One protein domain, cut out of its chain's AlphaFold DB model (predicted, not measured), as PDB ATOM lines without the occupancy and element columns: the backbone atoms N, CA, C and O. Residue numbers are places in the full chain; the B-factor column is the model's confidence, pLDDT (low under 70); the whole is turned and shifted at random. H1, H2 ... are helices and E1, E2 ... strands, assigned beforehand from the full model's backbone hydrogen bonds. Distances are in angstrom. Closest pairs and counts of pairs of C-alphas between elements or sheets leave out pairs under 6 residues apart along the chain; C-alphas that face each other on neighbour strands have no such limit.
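What this domain is: This is residues 23 to 96 of the 200 residues of an uncharacterized protein of Erythrobacter sp. SCN 62-14 (UniProt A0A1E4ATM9). There is little regular structure: a twisted antiparallel sheet of short strands, E3 E2 E1 E6, with H1 beyond one end of E1 and a hairpin, E4 and E5, set off from E1 and E2. The 74 printed residues include one helix and six strands, in order E1 H1 E2 E3 E4 E5 E6, mixed in class, with only 25 residues in named elements. It is compact, radius of gyration of the C-alphas 12.3 A, spanning 36 by 27 by 22 A.

How they stand to each other: Start at E1, residues 23 to 25: N 25 is 2.9 A from O 93 of E6, residues 93 to 95. H1, residues 27 to 32, has 1 of 2 O i to N i+4 pairs within hydrogen-bond range. E2, residues 45 to 48, has N 46 2.8 A from O 24 and forms a hairpin with E3, residues 54 to 56. E4, residues 75 to 77, and E5, residues 85 to 87, form another, N 86 2.9 A from O 76.

Where its parts are: Find C-alpha 23 at (-40.224, -11.531, 30.816), where E1 begins; E6 ends at C-alpha 95, (-44.834, -13.245, 28.826).

The domain as a whole: The links H1 to E2 and E3 to E4 are long, the printed part has no cut, and no printed residue is under 70.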
ATOM      1  N   ILE A  23     -40.700 -10.151  30.895       98.44
ATOM      2  CA  ILE A  23     -40.224 -11.531  30.816       98.44
ATOM      3  C   ILE A  23     -40.428 -12.036  29.393       98.44
ATOM      4  O   ILE A  23     -41.475 -11.797  28.793       98.44
ATOM      5  N   TRP A  24     -39.434 -12.735  28.864       98.19
ATOM      6  CA  TRP A  24     -39.441 -13.303  27.524       98.19
ATOM      7  C   TRP A  24     -39.021 -14.766  27.568       98.19
ATOM      8  O   TRP A  24     -38.148 -15.128  28.356       98.19
ATOM      9  N   SER A  25     -39.612 -15.615  26.730       98.12
ATOM     10  CA  SER A  25     -39.266 -17.036  26.698       98.12
ATOM     11  C   SER A  25     -39.431 -17.679  25.324       98.12
ATOM     12  O   SER A  25     -40.236 -17.226  24.512       98.12
ATOM     13  N   THR A  26     -38.655 -18.736  25.070       97.38
ATOM     14  CA  THR A  26     -38.750 -19.578  23.867       97.38
ATOM     15  C   THR A  26     -39.645 -20.807  24.049       97.38
ATOM     16  O   THR A  26     -39.839 -21.556  23.095       97.38
ATOM     17  N   VAL A  27     -40.207 -21.025  25.247       96.50
ATOM     18  CA  VAL A  27     -40.928 -22.257  25.631       96.50
ATOM     19  C   VAL A  27     -41.955 -22.709  24.598       96.50
ATOM     20  O   VAL A  27     -41.989 -23.885  24.248       96.50
ATOM     21  N   GLU A  28     -42.802 -21.801  24.112       94.06
ATOM     22  CA  GLU A  28     -43.887 -22.195  23.209       94.06
ATOM     23  C   GLU A  28     -43.388 -22.601  21.824       94.06
ATOM     24  O   GLU A  28     -43.953 -23.511  21.229       94.06
ATOM     25  N   ASP A  29     -42.319 -21.982  21.325       94.00
ATOM     26  CA  ASP A  29     -41.709 -22.397  20.062       94.00
ATOM     27  C   ASP A  29     -40.963 -23.726  20.209       94.00
ATOM     28  O   ASP A  29     -41.106 -24.628  19.385       94.00
ATOM     29  N   VAL A  30     -40.208 -23.866  21.302       95.12
ATOM     30  CA  VAL A  30     -39.448 -25.079  21.624       95.12
ATOM     31  C   VAL A  30     -40.377 -26.286  21.758       95.12
ATOM     32  O   VAL A  30     -40.070 -27.352  21.228       95.12
ATOM     33  N   ALA A  31     -41.542 -26.118  22.393       92.62
ATOM     34  CA  ALA A  31     -42.499 -27.198  22.622       92.62
ATOM     35  C   ALA A  31     -43.011 -27.862  21.331       92.62
ATOM     36  O   ALA A  31     -43.336 -29.046  21.358       92.62
ATOM     37  N   PHE A  32     -43.075 -27.120  20.222       93.06
ATOM     38  CA  PHE A  32     -43.598 -27.606  18.940       93.06
ATOM     39  C   PHE A  32     -42.527 -27.772  17.858       93.06
ATOM     40  O   PHE A  32     -42.833 -28.255  16.770       93.06
ATOM     41  N   ALA A  33     -41.263 -27.446  18.147       91.81
ATOM     42  CA  ALA A  33     -40.177 -27.517  17.172       91.81
ATOM     43  C   ALA A  33     -40.091 -28.891  16.485       91.81
ATOM     44  O   ALA A  33     -40.029 -28.963  15.258       91.81
ATOM     45  N   ALA A  34     -40.169 -29.981  17.254       88.00
ATOM     46  CA  ALA A  34     -40.109 -31.338  16.713       88.00
ATOM     47  C   ALA A  34     -41.317 -31.686  15.821       88.00
ATOM     48  O   ALA A  34     -41.140 -32.312  14.776       88.00
ATOM     49  N   GLU A  35     -42.526 -31.257  16.197       89.19
ATOM     50  CA  GLU A  35     -43.743 -31.450  15.389       89.19
ATOM     51  C   GLU A  35     -43.663 -30.697  14.053       89.19
ATOM     52  O   GLU A  35     -44.221 -31.132  13.048       89.19
ATOM     53  N   GLU A  36     -42.907 -29.600  14.018       90.12
ATOM     54  CA  GLU A  36     -42.639 -28.809  12.819       90.12
ATOM     55  C   GLU A  36     -41.412 -29.287  12.021       90.12
ATOM     56  O   GLU A  36     -40.999 -28.629  11.063       90.12
ATOM     57  N   GLY A  37     -40.797 -30.410  12.406       89.88
ATOM     58  CA  GLY A  37     -39.596 -30.941  11.755       89.88
ATOM     59  C   GLY A  37     -38.329 -30.115  12.004       89.88
ATOM     60  O   GLY A  37     -37.342 -30.265  11.282       89.88
ATOM     61  N   ARG A  38     -38.337 -29.237  13.014       91.38
ATOM     62  CA  ARG A  38     -37.173 -28.468  13.468       91.38
ATOM     63  C   ARG A  38     -36.452 -29.204  14.595       91.38
ATOM     64  O   ARG A  38     -37.045 -29.952  15.370       91.38
ATOM     65  N   VAL A  39     -35.152 -28.950  14.716       88.75
ATOM     66  CA  VAL A  39     -34.384 -29.385  15.888       88.75
ATOM     67  C   VAL A  39     -34.810 -28.529  17.080       88.75
ATOM     68  O   VAL A  39     -34.736 -27.302  17.015       88.75
ATOM     69  N   SER A  40     -35.254 -29.176  18.157       86.12
ATOM     70  CA  SER A  40     -35.585 -28.489  19.408       86.12
ATOM     71  C   SER A  40     -34.332 -27.865  20.018       86.12
ATOM     72  O   SER A  40     -33.299 -28.525  20.137       86.12
ATOM     73  N   SER A  41     -34.436 -26.604  20.427       89.75
ATOM     74  CA  SER A  41     -33.416 -25.910  21.213       89.75
ATOM     75  C   SER A  41     -33.728 -26.009  22.714       89.75
ATOM     76  O   SER A  41     -34.718 -26.625  23.116       89.75
ATOM     77  N   GLU A  42     -32.858 -25.446  23.551       92.44
ATOM     78  CA  GLU A  42     -33.100 -25.308  24.989       92.44
ATOM     79  C   GLU A  42     -34.207 -24.270  25.263       92.44
ATOM     80  O   GLU A  42     -34.259 -23.214  24.623       92.44
ATOM     81  N   GLU A  43     -35.074 -24.538  26.246       95.75
ATOM     82  CA  GLU A  43     -35.995 -23.523  26.768       95.75
ATOM     83  C   GLU A  43     -35.191 -22.379  27.408       95.75
ATOM     84  O   GLU A  43     -34.384 -22.583  28.314       95.75
ATOM     85  N   VAL A  44     -35.431 -21.151  26.960       97.81
ATOM     86  CA  VAL A  44     -34.792 -19.949  27.495       97.81
ATOM     87  C   VAL A  44     -35.827 -19.072  28.174       97.81
ATOM     88  O   VAL A  44     -36.934 -18.905  27.664       97.81
ATOM     89  N   PHE A  45     -35.426 -18.441  29.279       98.50
ATOM     90  CA  PHE A  45     -36.165 -17.362  29.919       98.50
ATOM     91  C   PHE A  45     -35.242 -16.164  30.153       98.50
ATOM     92  O   PHE A  45     -34.108 -16.304  30.624       98.50
ATOM     93  N   LEU A  46     -35.733 -14.979  29.814       98.25
ATOM     94  CA  LEU A  46     -35.046 -13.706  29.979       98.25
ATOM     95  C   LEU A  46     -35.932 -12.752  30.769       98.25
ATOM     96  O   LEU A  46     -37.141 -12.699  30.554       98.25
ATOM     97  N   GLU A  47     -35.318 -11.963  31.640       98.56
ATOM     98  CA  GLU A  47     -35.940 -10.795  32.258       98.56
ATOM     99  C   GLU A  47     -35.218  -9.543  31.764       98.56
ATOM    100  O   GLU A  47     -33.990  -9.493  31.798       98.56
ATOM    101  N   VAL A  48     -35.981  -8.550  31.310       98.06
ATOM    102  CA  VAL A  48     -35.486  -7.266  30.800       98.06
ATOM    103  C   VAL A  48     -36.094  -6.137  31.628       98.06
ATOM    104  O   VAL A  48     -37.310  -6.103  31.835       98.06
ATOM    105  N   ARG A  49     -35.262  -5.215  32.110       97.12
ATOM    106  CA  ARG A  49     -35.670  -4.035  32.888       97.12
ATOM    107  C   ARG A  49     -35.938  -2.824  31.998       97.12
ATOM    108  O   ARG A  49     -35.594  -2.811  30.822       97.12
ATOM    109  N   GLU A  50     -36.524  -1.790  32.598       95.50
ATOM    110  CA  GLU A  50     -36.788  -0.486  31.967       95.50
ATOM    111  C   GLU A  50     -35.521   0.193  31.425       95.50
ATOM    112  O   GLU A  50     -35.557   0.835  30.381       95.50
ATOM    113  N   ASP A  51     -34.382   0.014  32.100       93.81
ATOM    114  CA  ASP A  51     -33.081   0.528  31.652       93.81
ATOM    115  C   ASP A  51     -32.447  -0.313  30.529       93.81
ATOM    116  O   ASP A  51     -31.358   0.003  30.048       93.81
ATOM    117  N   GLY A  52     -33.116  -1.388  30.104       93.81
ATOM    118  CA  GLY A  52     -32.629  -2.295  29.079       93.81
ATOM    119  C   GLY A  52     -31.632  -3.343  29.560       93.81
ATOM    120  O   GLY A  52     -31.228  -4.188  28.758       93.81
ATOM    121  N   SER A  53     -31.241  -3.314  30.835       96.56
ATOM    122  CA  SER A  53     -30.445  -4.389  31.414       96.56
ATOM    123  C   SER A  53     -31.260  -5.679  31.446       96.56
ATOM    124  O   SER A  53     -32.486  -5.672  31.602       96.56
ATOM    125  N   TRP A  54     -30.584  -6.808  31.266       97.88
ATOM    126  CA  TRP A  54     -31.238  -8.105  31.153       97.88
ATOM    127  C   TRP A  54     -30.486  -9.192  31.912       97.88
ATOM    128  O   TRP A  54     -29.290  -9.076  32.172       97.88
ATOM    129  N   ARG A  55     -31.184 -10.274  32.259       98.19
ATOM    130  CA  ARG A  55     -30.583 -11.492  32.823       98.19
ATOM    131  C   ARG A  55     -31.324 -12.744  32.372       98.19
ATOM    132  O   ARG A  55     -32.479 -12.673  31.953       98.19
ATOM    133  N   ARG A  56     -30.679 -13.901  32.512       98.25
ATOM    134  CA  ARG A  56     -31.343 -15.208  32.434       98.25
ATOM    135  C   ARG A  56     -32.104 -15.455  33.731       98.25
ATOM    136  O   ARG A  56     -31.602 -15.152  34.815       98.25
ATOM    137  N   ILE A  57     -33.289 -16.033  33.613       98.62
ATOM    138  CA  ILE A  57     -34.055 -16.564  34.744       98.62
ATOM    139  C   ILE A  57     -34.375 -18.039  34.479       98.62
ATOM    140  O   ILE A  57     -34.178 -18.525  33.365       98.62
ATOM    141  N   ASP A  58     -34.843 -18.760  35.487       97.81
ATOM    142  CA  ASP A  58     -35.461 -20.072  35.296       97.81
ATOM    143  C   ASP A  58     -36.988 -19.959  35.152       97.81
ATOM    144  O   ASP A  58     -37.578 -18.877  35.232       97.81
ATOM    145  N   ALA A  59     -37.654 -21.101  34.969       97.50
ATOM    146  CA  ALA A  59     -39.110 -21.162  34.872       97.50
ATOM    147  C   ALA A  59     -39.832 -20.691  36.153       97.50
ATOM    148  O   ALA A  59     -41.021 -20.400  36.093       97.50
ATOM    149  N   PHE A  60     -39.153 -20.603  37.300       97.56
ATOM    150  CA  PHE A  60     -39.701 -20.098  38.565       97.56
ATOM    151  C   PHE A  60     -39.431 -18.598  38.767       97.56
ATOM    152  O   PHE A  60     -39.842 -18.026  39.775       97.56
ATOM    153  N   GLY A  61     -38.760 -17.949  37.811       96.69
ATOM    154  CA  GLY A  61     -38.396 -16.539  37.869       96.69
ATOM    155  C   GLY A  61     -37.142 -16.243  38.695       96.69
ATOM    156  O   GLY A  61     -36.838 -15.072  38.931       96.69
ATOM    157  N   ALA A  62     -36.401 -17.263  39.137       97.44
ATOM    158  CA  ALA A  62     -35.147 -17.052  39.850       97.44
ATOM    159  C   ALA A  62     -34.027 -16.704  38.861       97.44
ATOM    160  O   ALA A  62     -33.907 -17.317  37.801       97.44
ATOM    161  N   GLY A  63     -33.202 -15.711  39.204       97.75
ATOM    162  CA  GLY A  63     -32.077 -15.287  38.370       97.75
ATOM    163  C   GLY A  63     -31.025 -16.387  38.223       97.75
ATOM    164  O   GLY A  63     -30.560 -16.928  39.218       97.75
ATOM    165  N   GLN A  64     -30.642 -16.675  36.980       97.62
ATOM    166  CA  GLN A  64     -29.611 -17.652  36.600       97.62
ATOM    167  C   GLN A  64     -28.327 -16.975  36.099       97.62
ATOM    168  O   GLN A  64     -27.328 -17.633  35.821       97.62
ATOM    169  N   SER A  65     -28.347 -15.650  35.962       97.12
ATOM    170  CA  SER A  65     -27.178 -14.834  35.650       97.12
ATOM    171  C   SER A  65     -27.254 -13.491  36.367       97.12
ATOM    172  O   SER A  65     -28.335 -13.032  36.750       97.12
ATOM    173  N   GLU A  66     -26.105 -12.828  36.466       97.88
ATOM    174  CA  GLU A  66     -26.048 -11.407  36.796       97.88
ATOM    175  C   GLU A  66     -26.744 -10.565  35.720       97.88
ATOM    176  O   GLU A  66     -26.970 -11.013  34.589       97.88
ATOM    177  N   TRP A  67     -27.084  -9.332  36.092       97.88
ATOM    178  CA  TRP A  67     -27.604  -8.342  35.156       97.88
ATOM    179  C   TRP A  67     -26.508  -7.902  34.186       97.88
ATOM    180  O   TRP A  67     -25.433  -7.467  34.597       97.88
ATOM    181  N   ALA A  68     -26.804  -7.994  32.896       96.50
ATOM    182  CA  ALA A  68     -25.950  -7.556  31.809       96.50
ATOM    183  C   ALA A  68     -26.535  -6.312  31.133       96.50
ATOM    184  O   ALA A  68     -27.750  -6.135  31.055       96.50
ATOM    185  N   ASN A  69     -25.649  -5.466  30.611       93.75
ATOM    186  CA  ASN A  69     -26.002  -4.325  29.772       93.75
ATOM    187  C   ASN A  69     -25.635  -4.619  28.314       93.75
ATOM    188  O   ASN A  69     -24.677  -5.346  28.044       93.75
ATOM    189  N   GLY A  70     -26.350  -4.002  27.374       87.94
ATOM    190  CA  GLY A  70     -26.074  -4.125  25.942       87.94
ATOM    191  C   GLY A  70     -26.776  -5.313  25.279       87.94
ATOM    192  O   GLY A  70     -27.827  -5.766  25.730       87.94
ATOM    193  N   ALA A  71     -26.215  -5.783  24.163       91.00
ATOM    194  CA  ALA A  71     -26.873  -6.754  23.293       91.00
ATOM    195  C   ALA A  71     -27.111  -8.109  23.981       91.00
ATOM    196  O   ALA A  71     -26.218  -8.665  24.620       91.00
ATOM    197  N   ILE A  72     -28.306  -8.667  23.780       94.44
ATOM    198  CA  ILE A  72     -28.620 -10.052  24.144       94.44
ATOM    199  C   ILE A  72     -28.023 -10.965  23.058       94.44
ATOM    200  O   ILE A  72     -28.365 -10.805  21.883       94.44
ATOM    201  N   PRO A  73     -27.135 -11.918  23.398       92.56
ATOM    202  CA  PRO A  73     -26.534 -12.810  22.414       92.56
ATOM    203  C   PRO A  73     -27.588 -13.567  21.603       92.56
ATOM    204  O   PRO A  73     -28.522 -14.122  22.172       92.56
ATOM    205  N   GLN A  74     -27.400 -13.631  20.281       93.06
ATOM    206  CA  GLN A  74     -28.292 -14.313  19.326       93.06
ATOM    207  C   GLN A  74     -29.708 -13.726  19.211       93.06
ATOM    208  O   GLN A  74     -30.553 -14.322  18.543       93.06
ATOM    209  N   LEU A  75     -29.979 -12.577  19.834       95.00
ATOM    210  CA  LEU A  75     -31.236 -11.869  19.640       95.00
ATOM    211  C   LEU A  75     -31.278 -11.260  18.237       95.00
ATOM    212  O   LEU A  75     -30.359 -10.548  17.829       95.00
ATOM    213  N   ALA A  76     -32.373 -11.497  17.527       93.69
ATOM    214  CA  ALA A  76     -32.643 -10.883  16.237       93.69
ATOM    215  C   ALA A  76     -34.105 -10.435  16.148       93.69
ATOM    216  O   ALA A  76     -35.016 -11.134  16.598       93.69
ATOM    217  N   ALA A  77     -34.327  -9.277  15.526       92.50
ATOM    218  CA  ALA A  77     -35.662  -8.875  15.105       92.50
ATOM    219  C   ALA A  77     -36.123  -9.781  13.954       92.50
ATOM    220  O   ALA A  77     -35.383 -10.012  12.996       92.50
ATOM    221  N   ALA A  78     -37.357 -10.261  14.031       90.50
ATOM    222  CA  ALA A  78     -37.976 -11.113  13.028       90.50
ATOM    223  C   ALA A  78     -39.425 -10.665  12.798       90.50
ATOM    224  O   ALA A  78     -40.345 -11.272  13.333       90.50
ATOM    225  N   PRO A  79     -39.664  -9.623  11.980       86.75
ATOM    226  CA  PRO A  79     -41.002  -9.050  11.784       86.75
ATOM    227  C   PRO A  79     -42.062 -10.027  11.250       86.75
ATOM    228  O   PRO A  79     -43.246  -9.722  11.280       86.75
ATOM    229  N   GLN A  80     -41.629 -11.173  10.722       84.62
ATOM    230  CA  GLN A  80     -42.493 -12.236  10.208       84.62
ATOM    231  C   GLN A  80     -42.903 -13.259  11.284       84.62
ATOM    232  O   GLN A  80     -43.732 -14.121  11.001       84.62
ATOM    233  N   SER A  81     -42.306 -13.223  12.484       84.00
ATOM    234  CA  SER A  81     -42.710 -14.087  13.599       84.00
ATOM    235  C   SER A  81     -43.917 -13.497  14.338       84.00
ATOM    236  O   SER A  81     -44.221 -12.310  14.213       84.00
ATOM    237  N   HIS A  82     -44.616 -14.316  15.123       81.12
ATOM    238  CA  HIS A  82     -45.745 -13.873  15.944       81.12
ATOM    239  C   HIS A  82     -45.332 -12.841  17.000       81.12
ATOM    240  O   HIS A  82     -46.108 -11.942  17.315       81.12
ATOM    241  N   SER A  83     -44.132 -12.966  17.564       87.25
ATOM    242  CA  SER A  83     -43.614 -12.056  18.588       87.25
ATOM    243  C   SER A  83     -42.802 -10.887  18.039       87.25
ATOM    244  O   SER A  83     -42.563  -9.926  18.771       87.25
ATOM    245  N   GLY A  84     -42.338 -10.973  16.792       91.81
ATOM    246  CA  GLY A  84     -41.367 -10.049  16.211       91.81
ATOM    247  C   GLY A  84     -39.908 -10.330  16.594       91.81
ATOM    248  O   GLY A  84     -39.032  -9.570  16.178       91.81
ATOM    249  N   TRP A  85     -39.623 -11.382  17.374       95.25
ATOM    250  CA  TRP A  85     -38.301 -11.639  17.957       95.25
ATOM    251  C   TRP A  85     -37.895 -13.111  17.915       95.25
ATOM    252  O   TRP A  85     -38.695 -14.003  18.190       95.25
ATOM    253  N   MET A  86     -36.612 -13.349  17.649       94.94
ATOM    254  CA  MET A  86     -35.979 -14.667  17.697       94.94
ATOM    255  C   MET A  86     -34.773 -14.637  18.631       94.94
ATOM    256  O   MET A  86     -34.056 -13.636  18.700       94.94
ATOM    257  N   LEU A  87     -34.520 -15.757  19.298       94.62
ATOM    258  CA  LEU A  87     -33.274 -16.041  19.992       94.62
ATOM    259  C   LEU A  87     -32.648 -17.288  19.360       94.62
ATOM    260  O   LEU A  87     -33.135 -18.407  19.536       94.62
ATOM    261  N   GLY A  88     -31.594 -17.085  18.571       93.00
ATOM    262  CA  GLY A  88     -31.061 -18.137  17.711       93.00
ATOM    263  C   GLY A  88     -32.119 -18.600  16.703       93.00
ATOM    264  O   GLY A  88     -32.621 -17.802  15.915       93.00
ATOM    265  N   ALA A  89     -32.463 -19.889  16.735       91.94
ATOM    266  CA  ALA A  89     -33.449 -20.494  15.833       91.94
ATOM    267  C   ALA A  89     -34.877 -20.558  16.406       91.94
ATOM    268  O   ALA A  89     -35.769 -21.060  15.722       91.94
ATOM    269  N   SER A  90     -35.098 -20.070  17.632       94.94
ATOM    270  CA  SER A  90     -36.396 -20.158  18.305       94.94
ATOM    271  C   SER A  90     -37.053 -18.805  18.493       94.94
ATOM    272  O   SER A  90     -36.395 -17.813  18.807       94.94
ATOM    273  N   GLU A  91     -38.370 -18.771  18.312       94.50
ATOM    274  CA  GLU A  91     -39.155 -17.568  18.555       94.50
ATOM    275  C   GLU A  91     -39.149 -17.212  20.042       94.50
ATOM    276  O   GLU A  91     -39.381 -18.056  20.907       94.50
ATOM    277  N   LEU A  92     -38.895 -15.938  20.333       96.06
ATOM    278  CA  LEU A  92     -38.858 -15.402  21.683       96.06
ATOM    279  C   LEU A  92     -40.125 -14.585  21.935       96.06
ATOM    280  O   LEU A  92     -40.348 -13.563  21.289       96.06
ATOM    281  N   ARG A  93     -40.960 -15.014  22.881       96.38
ATOM    282  CA  ARG A  93     -42.277 -14.419  23.146       96.38
ATOM    283  C   ARG A  93     -42.312 -13.688  24.475       96.38
ATOM    284  O   ARG A  93     -41.768 -14.173  25.465       96.38
ATOM    285  N   ARG A  94     -42.984 -12.536  24.504       97.00
ATOM    286  CA  ARG A  94     -43.197 -11.775  25.737       97.00
ATOM    287  C   ARG A  94     -44.247 -12.470  26.588       97.00
ATOM    288  O   ARG A  94     -45.329 -12.787  26.098       97.00
ATOM    289  N   ALA A  95     -43.932 -12.668  27.856       97.81
ATOM    290  CA  ALA A  95     -44.834 -13.245  28.826       97.81
ATOM    291  C   ALA A  95     -45.673 -12.167  29.510       97.81
ATOM    292  O   ALA A  95     -45.197 -11.074  29.828       97.81
ATOM    293  N   THR A  96     -46.918 -12.519  29.789       97.88
ATOM    294  CA  THR A  96     -47.813 -11.756  30.649       97.88
ATOM    295  C   THR A  96     -47.702 -12.281  32.074       97.88
ATOM    296  O   THR A  96     -47.658 -13.493  32.292       97.88
TER     297      THR A  96